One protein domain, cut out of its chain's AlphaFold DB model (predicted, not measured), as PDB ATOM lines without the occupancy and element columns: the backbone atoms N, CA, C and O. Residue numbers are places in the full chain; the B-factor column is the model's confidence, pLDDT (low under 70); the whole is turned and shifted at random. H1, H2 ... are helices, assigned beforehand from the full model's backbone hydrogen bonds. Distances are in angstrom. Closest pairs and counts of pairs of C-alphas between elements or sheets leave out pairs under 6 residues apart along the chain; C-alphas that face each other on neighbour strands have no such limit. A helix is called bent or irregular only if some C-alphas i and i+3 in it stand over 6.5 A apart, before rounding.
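This is residues 397 to 479 of the 773 residues of an uncharacterized protein of Cavenderia fasciculata (strain SH3) (UniProt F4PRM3). Two helices of equal residue count, H1 and H2, meet at a slant beside a long looping stretch, residues 419 to 446, while H3 and H4 follow one another as an arm whose far end, H4, reaches one end of the domain. The long stretch holds one small antiparallel pairing, residues 432 to 433 with residues 442 to 443. The printed part has 83 residues with four named helices, H1 to H4 in chain order, and no named strand; it is all helix by class, though under half of its residues, 38, are in named elements. It is compact, with a radius of gyration of the C-alphas of 12.5 A, and spans 34 by 30 by 26 A.

H1, residues 408 to 418, touches H2, residues 447 to 457, at a steep tilt of 50 degrees, the same way; their closest C-alphas, of Leu 412 and Ser 448, are 5.3 A apart. H4, residues 471 to 479, is close to H1 but not clearly touching: their closest C-alphas, of Ile 417 and Tyr 472, are 7.3 A apart. H3, residues 463 to 469, is apart from H1, only just, at 8.4 A, and meets H4 only through their link. H2 is apart from H3 and H4. Every O i to N i+4 pair is within hydrogen-bond range in H2, against 6 of 7 in H1, 4 of 5 in H4 and 0 of 3 in H3, where 2 of 4 O i to N i+3 pairs are.

H1 begins at C-alpha 408 (40.818, 31.082, -25.635) and is 16.3 A long; H2 is 15.6 A long. H3 is only just irregular, with C-alphas 464 and 467 6.9 A apart. H4, 13.2 A long, ends at C-alpha 479 (16.011, 22.679, -24.471).

The two C-alphas farthest apart, of Glu 429 and Gln 478, are 35.3 A apart. The printed part has no cut; the link from H1 to H2 is long, the other two tight. The pLDDT is under 70 at residues 397 to 398, 400 to 408 and 471 to 473.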
ATOM      1  N   GLU A 397      36.561  18.854  -4.247       63.03
ATOM      2  CA  GLU A 397      36.731  18.852  -5.705       63.03
ATOM      3  C   GLU A 397      35.749  19.841  -6.354       63.03
ATOM      4  O   GLU A 397      34.655  19.498  -6.817       63.03
ATOM      5  N   ASN A 398      36.131  21.114  -6.376       69.75
ATOM      6  CA  ASN A 398      35.293  22.176  -6.898       69.75
ATOM      7  C   ASN A 398      35.179  22.051  -8.424       69.75
ATOM      8  O   ASN A 398      36.099  22.369  -9.183       69.75
ATOM      9  N   TYR A 399      34.010  21.592  -8.873       77.06
ATOM     10  CA  TYR A 399      33.644  21.500 -10.284       77.06
ATOM     11  C   TYR A 399      33.838  22.848 -10.986       77.06
ATOM     12  O   TYR A 399      33.228  23.856 -10.621       77.06
ATOM     13  N   ALA A 400      34.675  22.864 -12.022       66.19
ATOM     14  CA  ALA A 400      35.036  24.095 -12.698       66.19
ATOM     15  C   ALA A 400      33.872  24.622 -13.549       66.19
ATOM     16  O   ALA A 400      33.521  24.047 -14.580       66.19
ATOM     17  N   ILE A 401      33.315  25.768 -13.158       69.62
ATOM     18  CA  ILE A 401      32.396  26.552 -13.990       69.62
ATOM     19  C   ILE A 401      33.159  27.797 -14.469       69.62
ATOM     20  O   ILE A 401      33.392  28.702 -13.666       69.62
ATOM     21  N   PRO A 402      33.572  27.892 -15.751       61.50
ATOM     22  CA  PRO A 402      34.315  29.047 -16.246       61.50
ATOM     23  C   PRO A 402      33.434  30.300 -16.282       61.50
ATOM     24  O   PRO A 402      32.665  30.532 -17.218       61.50
ATOM     25  N   THR A 403      33.572  31.143 -15.262       57.84
ATOM     26  CA  THR A 403      32.759  32.356 -15.065       57.84
ATOM     27  C   THR A 403      33.068  33.490 -16.046       57.84
ATOM     28  O   THR A 403      32.366  34.501 -16.044       57.84
ATOM     29  N   ARG A 404      34.105  33.368 -16.890       64.25
ATOM     30  CA  ARG A 404      34.547  34.429 -17.811       64.25
ATOM     31  C   ARG A 404      34.652  33.961 -19.259       64.25
ATOM     32  O   ARG A 404      35.261  32.942 -19.571       64.25
ATOM     33  N   TYR A 405      34.101  34.781 -20.148       54.66
ATOM     34  CA  TYR A 405      34.143  34.616 -21.597       54.66
ATOM     35  C   TYR A 405      35.498  35.104 -22.132       54.66
ATOM     36  O   TYR A 405      35.684  36.286 -22.402       54.66
ATOM     37  N   SER A 406      36.464  34.193 -22.257       59.66
ATOM     38  CA  SER A 406      37.701  34.417 -23.016       59.66
ATOM     39  C   SER A 406      37.561  33.798 -24.408       59.66
ATOM     40  O   SER A 406      36.967  32.729 -24.525       59.66
ATOM     41  N   SER A 407      38.169  34.388 -25.440       61.28
ATOM     42  CA  SER A 407      38.276  33.769 -26.773       61.28
ATOM     43  C   SER A 407      39.023  32.428 -26.719       61.28
ATOM     44  O   SER A 407      38.542  31.428 -27.238       61.28
ATOM     45  N   ARG A 408      40.124  32.350 -25.959       65.12
ATOM     46  CA  ARG A 408      40.818  31.082 -25.635       65.12
ATOM     47  C   ARG A 408      39.946  30.120 -24.811       65.12
ATOM     48  O   ARG A 408      40.195  28.920 -24.784       65.12
ATOM     49  N   GLY A 409      38.926  30.651 -24.140       79.19
ATOM     50  CA  GLY A 409      37.909  29.892 -23.418       79.19
ATOM     51  C   GLY A 409      36.798  29.319 -24.302       79.19
ATOM     52  O   GLY A 409      36.005  28.547 -23.779       79.19
ATOM     53  N   VAL A 410      36.730  29.647 -25.601       85.38
ATOM     54  CA  VAL A 410      35.737  29.077 -26.533       85.38
ATOM     55  C   VAL A 410      36.015  27.590 -26.759       85.38
ATOM     56  O   VAL A 410      35.184  26.775 -26.381       85.38
ATOM     57  N   GLN A 411      37.228  27.224 -27.192       87.62
ATOM     58  CA  GLN A 411      37.647  25.819 -27.350       87.62
ATOM     59  C   GLN A 411      37.469  24.998 -26.060       87.62
ATOM     60  O   GLN A 411      36.984  23.869 -26.082       87.62
ATOM     61  N   LEU A 412      37.834  25.580 -24.907       86.25
ATOM     62  CA  LEU A 412      37.648  24.920 -23.613       86.25
ATOM     63  C   LEU A 412      36.156  24.746 -23.285       86.25
ATOM     64  O   LEU A 412      35.760  23.676 -22.835       86.25
ATOM     65  N   ARG A 413      35.316  25.757 -23.548       87.25
ATOM     66  CA  ARG A 413      33.856  25.678 -23.386       87.25
ATOM     67  C   ARG A 413      33.243  24.619 -24.302       87.25
ATOM     68  O   ARG A 413      32.386  23.874 -23.844       87.25
ATOM     69  N   GLU A 414      33.670  24.535 -25.555       89.81
ATOM     70  CA  GLU A 414      33.197  23.533 -26.516       89.81
ATOM     71  C   GLU A 414      33.525  22.120 -26.037       89.81
ATOM     72  O   GLU A 414      32.641  21.266 -26.011       89.81
ATOM     73  N   GLN A 415      34.740  21.887 -25.535       88.88
ATOM     74  CA  GLN A 415      35.093  20.619 -24.893       88.88
ATOM     75  C   GLN A 415      34.289  20.377 -23.603       88.88
ATOM     76  O   GLN A 415      33.817  19.264 -23.385       88.88
ATOM     77  N   MET A 416      34.036  21.400 -22.782       91.38
ATOM     78  CA  MET A 416      33.169  21.294 -21.596       91.38
ATOM     79  C   MET A 416      31.693  21.030 -21.926       91.38
ATOM     80  O   MET A 416      30.983  20.465 -21.097       91.38
ATOM     81  N   ILE A 417      31.224  21.382 -23.123       87.62
ATOM     82  CA  ILE A 417      29.893  21.017 -23.633       87.62
ATOM     83  C   ILE A 417      29.920  19.589 -24.206       87.62
ATOM     84  O   ILE A 417      29.061  18.776 -23.869       87.62
ATOM     85  N   LYS A 418      30.936  19.259 -25.015       90.31
ATOM     86  CA  LYS A 418      31.139  17.957 -25.677       90.31
ATOM     87  C   LYS A 418      31.298  16.798 -24.690       90.31
ATOM     88  O   LYS A 418      30.759  15.717 -24.919       90.31
ATOM     89  N   TYR A 419      32.028  17.037 -23.602       87.31
ATOM     90  CA  TYR A 419      32.337  16.060 -22.554       87.31
ATOM     91  C   TYR A 419      31.505  16.257 -21.277       87.31
ATOM     92  O   TYR A 419      31.399  15.338 -20.468       87.31
ATOM     93  N   GLY A 420      30.864  17.417 -21.116       88.75
ATOM     94  CA  GLY A 420      30.091  17.784 -19.933       88.75
ATOM     95  C   GLY A 420      30.964  18.390 -18.828       88.75
ATOM     96  O   GLY A 420      31.980  17.824 -18.429       88.75
ATOM     97  N   LEU A 421      30.525  19.530 -18.279       87.62
ATOM     98  CA  LEU A 421      31.243  20.316 -17.259       87.62
ATOM     99  C   LEU A 421      31.715  19.483 -16.052       87.62
ATOM    100  O   LEU A 421      32.765  19.761 -15.484       87.62
ATOM    101  N   ARG A 422      30.974  18.429 -15.683       84.50
ATOM    102  CA  ARG A 422      31.305  17.543 -14.555       84.50
ATOM    103  C   ARG A 422      32.579  16.708 -14.744       84.50
ATOM    104  O   ARG A 422      33.093  16.202 -13.752       84.50
ATOM    105  N   LEU A 423      33.102  16.571 -15.965       90.19
ATOM    106  CA  LEU A 423      34.415  15.953 -16.195       90.19
ATOM    107  C   LEU A 423      35.590  16.895 -15.887       90.19
ATOM    108  O   LEU A 423      36.713  16.435 -15.709       90.19
ATOM    109  N   PHE A 424      35.343  18.201 -15.784       90.50
ATOM    110  CA  PHE A 424      36.373  19.217 -15.591       90.50
ATOM    111  C   PHE A 424      36.446  19.596 -14.113       90.50
ATOM    112  O   PHE A 424      35.965  20.645 -13.677       90.50
ATOM    113  N   ARG A 425      37.041  18.702 -13.325       92.62
ATOM    114  CA  ARG A 425      37.385  18.980 -11.930       92.62
ATOM    115  C   ARG A 425      38.638  19.855 -11.884       92.62
ATOM    116  O   ARG A 425      39.588  19.598 -12.629       92.62
ATOM    117  N   MET A 426      38.633  20.877 -11.031       92.81
ATOM    118  CA  MET A 426      39.871  21.512 -10.581       92.81
ATOM    119  C   MET A 426      40.315  20.865  -9.270       92.81
ATOM    120  O   MET A 426      39.475  20.527  -8.435       92.81
ATOM    121  N   ASP A 427      41.626  20.718  -9.093       94.62
ATOM    122  CA  ASP A 427      42.199  20.483  -7.769       94.62
ATOM    123  C   ASP A 427      42.141  21.756  -6.901       94.62
ATOM    124  O   ASP A 427      41.778  22.845  -7.361       94.62
ATOM    125  N   SER A 428      42.515  21.631  -5.627       93.81
ATOM    126  CA  SER A 428      42.576  22.745  -4.671       93.81
ATOM    127  C   SER A 428      43.598  23.834  -5.038       93.81
ATOM    128  O   SER A 428      43.517  24.946  -4.519       93.81
ATOM    129  N   GLU A 429      44.518  23.560  -5.971       93.38
ATOM    130  CA  GLU A 429      45.453  24.534  -6.551       93.38
ATOM    131  C   GLU A 429      44.872  25.271  -7.782       93.38
ATOM    132  O   GLU A 429      45.531  26.145  -8.350       93.38
ATOM    133  N   GLY A 430      43.647  24.949  -8.216       92.75
ATOM    134  CA  GLY A 430      42.999  25.566  -9.379       92.75
ATOM    135  C   GLY A 430      43.492  25.035 -10.732       92.75
ATOM    136  O   GLY A 430      43.408  25.736 -11.746       92.75
ATOM    137  N   ARG A 431      44.030  23.811 -10.769       93.50
ATOM    138  CA  ARG A 431      44.519  23.130 -11.979       93.50
ATOM    139  C   ARG A 431      43.485  22.104 -12.444       93.50
ATOM    140  O   ARG A 431      42.968  21.338 -11.637       93.50
ATOM    141  N   TYR A 432      43.198  22.045 -13.743       94.75
ATOM    142  CA  TYR A 432      42.259  21.068 -14.302       94.75
ATOM    143  C   TYR A 432      42.889  19.671 -14.347       94.75
ATOM    144  O   TYR A 432      43.996  19.516 -14.871       94.75
ATOM    145  N   ILE A 433      42.178  18.664 -13.840       94.88
ATOM    146  CA  ILE A 433      42.628  17.263 -13.807       94.88
ATOM    147  C   ILE A 433      42.174  16.538 -15.079       94.88
ATOM    148  O   ILE A 433      41.008  16.619 -15.472       94.88
ATOM    149  N   CYS A 434      43.071  15.792 -15.732       95.62
ATOM    150  CA  CYS A 434      42.706  15.029 -16.925       95.62
ATOM    151  C   CYS A 434      41.824  13.798 -16.614       95.62
ATOM    152  O   CYS A 434      42.146  12.951 -15.773       95.62
ATOM    153  N   PHE A 435      40.709  13.672 -17.339       95.94
ATOM    154  CA  PHE A 435      39.705  12.614 -17.170       95.94
ATOM    155  C   PHE A 435      39.903  11.385 -18.083       95.94
ATOM    156  O   PHE A 435      39.157  10.409 -17.972       95.94
ATOM    157  N   PHE A 436      40.907  11.396 -18.966       96.88
ATOM    158  CA  PHE A 436      41.262  10.239 -19.796       96.88
ATOM    159  C   PHE A 436      41.980   9.150 -18.990       96.88
ATOM    160  O   PHE A 436      42.710   9.432 -18.037       96.88
ATOM    161  N   GLN A 437      41.746   7.888 -19.345       96.44
ATOM    162  CA  GLN A 437      42.318   6.723 -18.675       96.44
ATOM    163  C   GLN A 437      43.845   6.707 -18.828       96.44
ATOM    164  O   GLN A 437      44.382   7.086 -19.863       96.44
ATOM    165  N   GLY A 438      44.557   6.335 -17.761       95.62
ATOM    166  CA  GLY A 438      46.021   6.424 -17.706       95.62
ATOM    167  C   GLY A 438      46.580   7.850 -17.594       95.62
ATOM    168  O   GLY A 438      47.763   8.000 -17.302       95.62
ATOM    169  N   CYS A 439      45.762   8.898 -17.755       96.25
ATOM    170  CA  CYS A 439      46.202  10.274 -17.573       96.25
ATOM    171  C   CYS A 439      45.828  10.820 -16.187       96.25
ATOM    172  O   CYS A 439      44.677  10.759 -15.750       96.25
ATOM    173  N   SER A 440      46.812  11.396 -15.504       93.50
ATOM    174  CA  SER A 440      46.670  12.118 -14.233       93.50
ATOM    175  C   SER A 440      47.403  13.462 -14.290       93.50
ATOM    176  O   SER A 440      47.997  13.902 -13.310       93.50
ATOM    177  N   LEU A 441      47.435  14.097 -15.467       96.00
ATOM    178  CA  LEU A 441      48.096  15.385 -15.650       96.00
ATOM    179  C   LEU A 441      47.182  16.521 -15.169       96.00
ATOM    180  O   LEU A 441      46.033  16.625 -15.602       96.00
ATOM    181  N   HIS A 442      47.703  17.362 -14.276       95.12
ATOM    182  CA  HIS A 442      47.020  18.541 -13.743       95.12
ATOM    183  C   HIS A 442      47.538  19.784 -14.486       95.12
ATOM    184  O   HIS A 442      48.745  20.025 -14.513       95.12
ATOM    185  N   MET A 443      46.661  20.574 -15.116       91.38
ATOM    186  CA  MET A 443      47.071  21.738 -15.920       91.38
ATOM    187  C   MET A 443      46.170  22.960 -15.708       91.38
ATOM    188  O   MET A 443      44.961  22.895 -15.905       91.38
ATOM    189  N   ILE A 444      46.764  24.117 -15.400       85.44
ATOM    190  CA  ILE A 444      46.051  25.412 -15.342       85.44
ATOM    191  C   ILE A 444      45.757  25.942 -16.754       85.44
ATOM    192  O   ILE A 444      44.694  26.494 -17.030       85.44
ATOM    193  N   THR A 445      46.720  25.796 -17.669       87.94
ATOM    194  CA  THR A 445      46.645  26.314 -19.042       87.94
ATOM    195  C   THR A 445      46.891  25.198 -20.052       87.94
ATOM    196  O   THR A 445      47.415  24.148 -19.701       87.94
ATOM    197  N   ASN A 446      46.500  25.406 -21.313       90.69
ATOM    198  CA  ASN A 446      46.619  24.419 -22.401       90.69
ATOM    199  C   ASN A 446      45.869  23.087 -22.189       90.69
ATOM    200  O   ASN A 446      45.997  22.199 -23.030       90.69
ATOM    201  N   PHE A 447      45.024  22.971 -21.155       92.62
ATOM    202  CA  PHE A 447      44.188  21.790 -20.912       92.62
ATOM    203  C   PHE A 447      43.361  21.393 -22.146       92.62
ATOM    204  O   PHE A 447      43.268  20.214 -22.465       92.62
ATOM    205  N   SER A 448      42.859  22.363 -22.921       92.62
ATOM    206  CA  SER A 448      42.124  22.088 -24.164       92.62
ATOM    207  C   SER A 448      42.961  21.392 -25.244       92.62
ATOM    208  O   SER A 448      42.503  20.438 -25.873       92.62
ATOM    209  N   ARG A 449      44.226  21.805 -25.419       94.56
ATOM    210  CA  ARG A 449      45.195  21.151 -26.320       94.56
ATOM    211  C   ARG A 449      45.585  19.757 -25.812       94.56
ATOM    212  O   ARG A 449      45.850  18.871 -26.617       94.56
ATOM    213  N   HIS A 450      45.612  19.558 -24.496       95.62
ATOM    214  CA  HIS A 450      45.876  18.259 -23.882       95.62
ATOM    215  C   HIS A 450      44.709  17.277 -24.086       95.62
ATOM    216  O   HIS A 450      44.937  16.172 -24.578       95.62
ATOM    217  N   VAL A 451      43.468  17.711 -23.835       94.88
ATOM    218  CA  VAL A 451      42.237  16.969 -24.168       94.88
ATOM    219  C   VAL A 451      42.217  16.619 -25.660       94.88
ATOM    220  O   VAL A 451      42.121  15.444 -25.997       94.88
ATOM    221  N   ALA A 452      42.453  17.586 -26.555       94.44
ATOM    222  CA  ALA A 452      42.479  17.349 -28.003       94.44
ATOM    223  C   ALA A 452      43.561  16.340 -28.454       94.44
ATOM    224  O   ALA A 452      43.390  15.661 -29.468       94.44
ATOM    225  N   LYS A 453      44.666  16.194 -27.706       96.88
ATOM    226  CA  LYS A 453      45.669  15.151 -27.975       96.88
ATOM    227  C   LYS A 453      45.115  13.756 -27.669       96.88
ATOM    228  O   LYS A 453      45.260  12.870 -28.504       96.88
ATOM    229  N   HIS A 454      44.460  13.580 -26.520       97.00
ATOM    230  CA  HIS A 454      43.787  12.327 -26.161       97.00
ATOM    231  C   HIS A 454      42.644  11.990 -27.134       97.00
ATOM    232  O   HIS A 454      42.522  10.845 -27.568       97.00
ATOM    233  N   GLU A 455      41.876  12.995 -27.575       95.00
ATOM    234  CA  GLU A 455      40.868  12.836 -28.634       95.00
ATOM    235  C   GLU A 455      41.469  12.287 -29.940       95.00
ATOM    236  O   GLU A 455      40.911  11.360 -30.524       95.00
ATOM    237  N   LYS A 456      42.618  12.822 -30.382       96.50
ATOM    238  CA  LYS A 456      43.299  12.389 -31.618       96.50
ATOM    239  C   LYS A 456      43.929  10.992 -31.510       96.50
ATOM    240  O   LYS A 456      44.069  10.321 -32.528       96.50
ATOM    241  N   VAL A 457      44.305  10.556 -30.306       97.12
ATOM    242  CA  VAL A 457      44.775   9.181 -30.036       97.12
ATOM    243  C   VAL A 457      43.601   8.194 -29.943       97.12
ATOM    244  O   VAL A 457      43.763   7.021 -30.270       97.12
ATOM    245  N   GLY A 458      42.413   8.667 -29.555       96.38
ATOM    246  CA  GLY A 458      41.256   7.818 -29.269       96.38
ATOM    247  C   GLY A 458      41.284   7.219 -27.861       96.38
ATOM    248  O   GLY A 458      40.692   6.162 -27.640       96.38
ATOM    249  N   ASP A 459      41.974   7.872 -26.919       97.50
ATOM    250  CA  ASP A 459      42.068   7.408 -25.534       97.50
ATOM    251  C   ASP A 459      40.683   7.343 -24.871       97.50
ATOM    252  O   ASP A 459      39.820   8.206 -25.059       97.50
ATOM    253  N   VAL A 460      40.467   6.311 -24.055       95.31
ATOM    254  CA  VAL A 460      39.182   6.090 -23.382       95.31
ATOM    255  C   VAL A 460      39.056   7.034 -22.183       95.31
ATOM    256  O   VAL A 460      40.009   7.240 -21.433       95.31
ATOM    257  N   ILE A 461      37.876   7.614 -21.962       95.25
ATOM    258  CA  ILE A 461      37.566   8.335 -20.716       95.25
ATOM    259  C   ILE A 461      37.489   7.317 -19.570       95.25
ATOM    260  O   ILE A 461      36.940   6.232 -19.765       95.25
ATOM    261  N   LYS A 462      37.997   7.657 -18.376       94.62
ATOM    262  CA  LYS A 462      37.885   6.796 -17.180       94.62
ATOM    263  C   LYS A 462      36.417   6.350 -17.006       94.62
ATOM    264  O   LYS A 462      35.553   7.225 -16.901       94.62
ATOM    265  N   PRO A 463      36.097   5.039 -16.975       90.00
ATOM    266  CA  PRO A 463      34.707   4.568 -16.999       90.00
ATOM    267  C   PRO A 463      33.915   5.038 -15.772       90.00
ATOM    268  O   PRO A 463      32.744   5.397 -15.885       90.00
ATOM    269  N   GLU A 464      34.592   5.159 -14.628       91.25
ATOM    270  CA  GLU A 464      34.090   5.766 -13.391       91.25
ATOM    271  C   GLU A 464      33.573   7.196 -13.572       91.25
ATOM    272  O   GLU A 464      32.678   7.608 -12.846       91.25
ATOM    273  N   LEU A 465      34.077   7.953 -14.549       90.81
ATOM    274  CA  LEU A 465      33.628   9.316 -14.833       90.81
ATOM    275  C   LEU A 465      32.555   9.364 -15.940       90.81
ATOM    276  O   LEU A 465      31.909  10.393 -16.135       90.81
ATOM    277  N   PHE A 466      32.291   8.261 -16.647       87.69
ATOM    278  CA  PHE A 466      31.346   8.229 -17.772       87.69
ATOM    279  C   PHE A 466      29.884   8.476 -17.347       87.69
ATOM    280  O   PHE A 466      29.065   8.941 -18.140       87.69
ATOM    281  N   HIS A 467      29.535   8.246 -16.079       83.25
ATOM    282  CA  HIS A 467      28.218   8.622 -15.553       83.25
ATOM    283  C   HIS A 467      28.044  10.150 -15.396       83.25
ATOM    284  O   HIS A 467      26.916  10.638 -15.332       83.25
ATOM    285  N   LEU A 468      29.139  10.923 -15.383       83.06
ATOM    286  CA  LEU A 468      29.124  12.384 -15.255       83.06
ATOM    287  C   LEU A 468      28.946  13.103 -16.603       83.06
ATOM    288  O   LEU A 468      28.311  14.158 -16.643       83.06
ATOM    289  N   SER A 469      29.460  12.537 -17.701       79.50
ATOM    290  CA  SER A 469      29.364  13.123 -19.050       79.50
ATOM    291  C   SER A 469      27.965  13.004 -19.663       79.50
ATOM    292  O   SER A 469      27.477  13.934 -20.309       79.50
ATOM    293  N   ASN A 470      27.276  11.884 -19.423       70.69
ATOM    294  CA  ASN A 470      25.991  11.579 -20.063       70.69
ATOM    295  C   ASN A 470      24.841  12.540 -19.693       70.69
ATOM    296  O   ASN A 470      23.873  12.649 -20.447       70.69
ATOM    297  N   PHE A 471      24.960  13.289 -18.591       66.88
ATOM    298  CA  PHE A 471      23.940  14.241 -18.137       66.88
ATOM    299  C   PHE A 471      23.635  15.342 -19.174       66.88
ATOM    300  O   PHE A 471      22.486  15.764 -19.321       66.88
ATOM    301  N   TYR A 472      24.642  15.792 -19.934       63.81
ATOM    302  CA  TYR A 472      24.487  16.957 -20.814       63.81
ATOM    303  C   TYR A 472      23.641  16.668 -22.065       63.81
ATOM    304  O   TYR A 472      22.818  17.497 -22.456       63.81
ATOM    305  N   LYS A 473      23.752  15.463 -22.647       66.75
ATOM    306  CA  LYS A 473      22.929  15.058 -23.806       66.75
ATOM    307  C   LYS A 473      21.434  15.021 -23.478       66.75
ATOM    308  O   LYS A 473      20.621  15.413 -24.311       66.75
ATOM    309  N   GLN A 474      21.074  14.596 -22.265       71.12
ATOM    310  CA  GLN A 474      19.677  14.548 -21.829       71.12
ATOM    311  C   GLN A 474      19.103  15.957 -21.596       71.12
ATOM    312  O   GLN A 474      17.973  16.236 -21.994       71.12
ATOM    313  N   GLN A 475      19.897  16.871 -21.025       70.81
ATOM    314  CA  GLN A 475      19.493  18.268 -20.831       70.81
ATOM    315  C   GLN A 475      19.338  19.028 -22.163       70.81
ATOM    316  O   GLN A 475      18.388  19.797 -22.326       70.81
ATOM    317  N   GLN A 476      20.221  18.792 -23.139       70.88
ATOM    318  CA  GLN A 476      20.175  19.490 -24.429       70.88
ATOM    319  C   GLN A 476      18.933  19.111 -25.263       70.88
ATOM    320  O   GLN A 476      18.335  19.983 -25.898       70.88
ATOM    321  N   GLN A 477      18.471  17.853 -25.191       74.69
ATOM    322  CA  GLN A 477      17.209  17.435 -25.822       74.69
ATOM    323  C   GLN A 477      15.977  18.142 -25.229       74.69
ATOM    324  O   GLN A 477      15.056  18.474 -25.976       74.69
ATOM    325  N   GLN A 478      15.954  18.429 -23.920       73.62
ATOM    326  CA  GLN A 478      14.848  19.187 -23.316       73.62
ATOM    327  C   GLN A 478      14.813  20.649 -23.788       73.62
ATOM    328  O   GLN A 478      13.731  21.185 -24.021       73.62
ATOM    329  N   GLN A 479      15.971  21.292 -23.985       71.94
ATOM    330  CA  GLN A 479      16.011  22.679 -24.471       71.94
ATOM    331  C   GLN A 479      15.555  22.807 -25.935       71.94
ATOM    332  O   GLN A 479      14.809  23.737 -26.252       71.94
TER     333      GLN A 479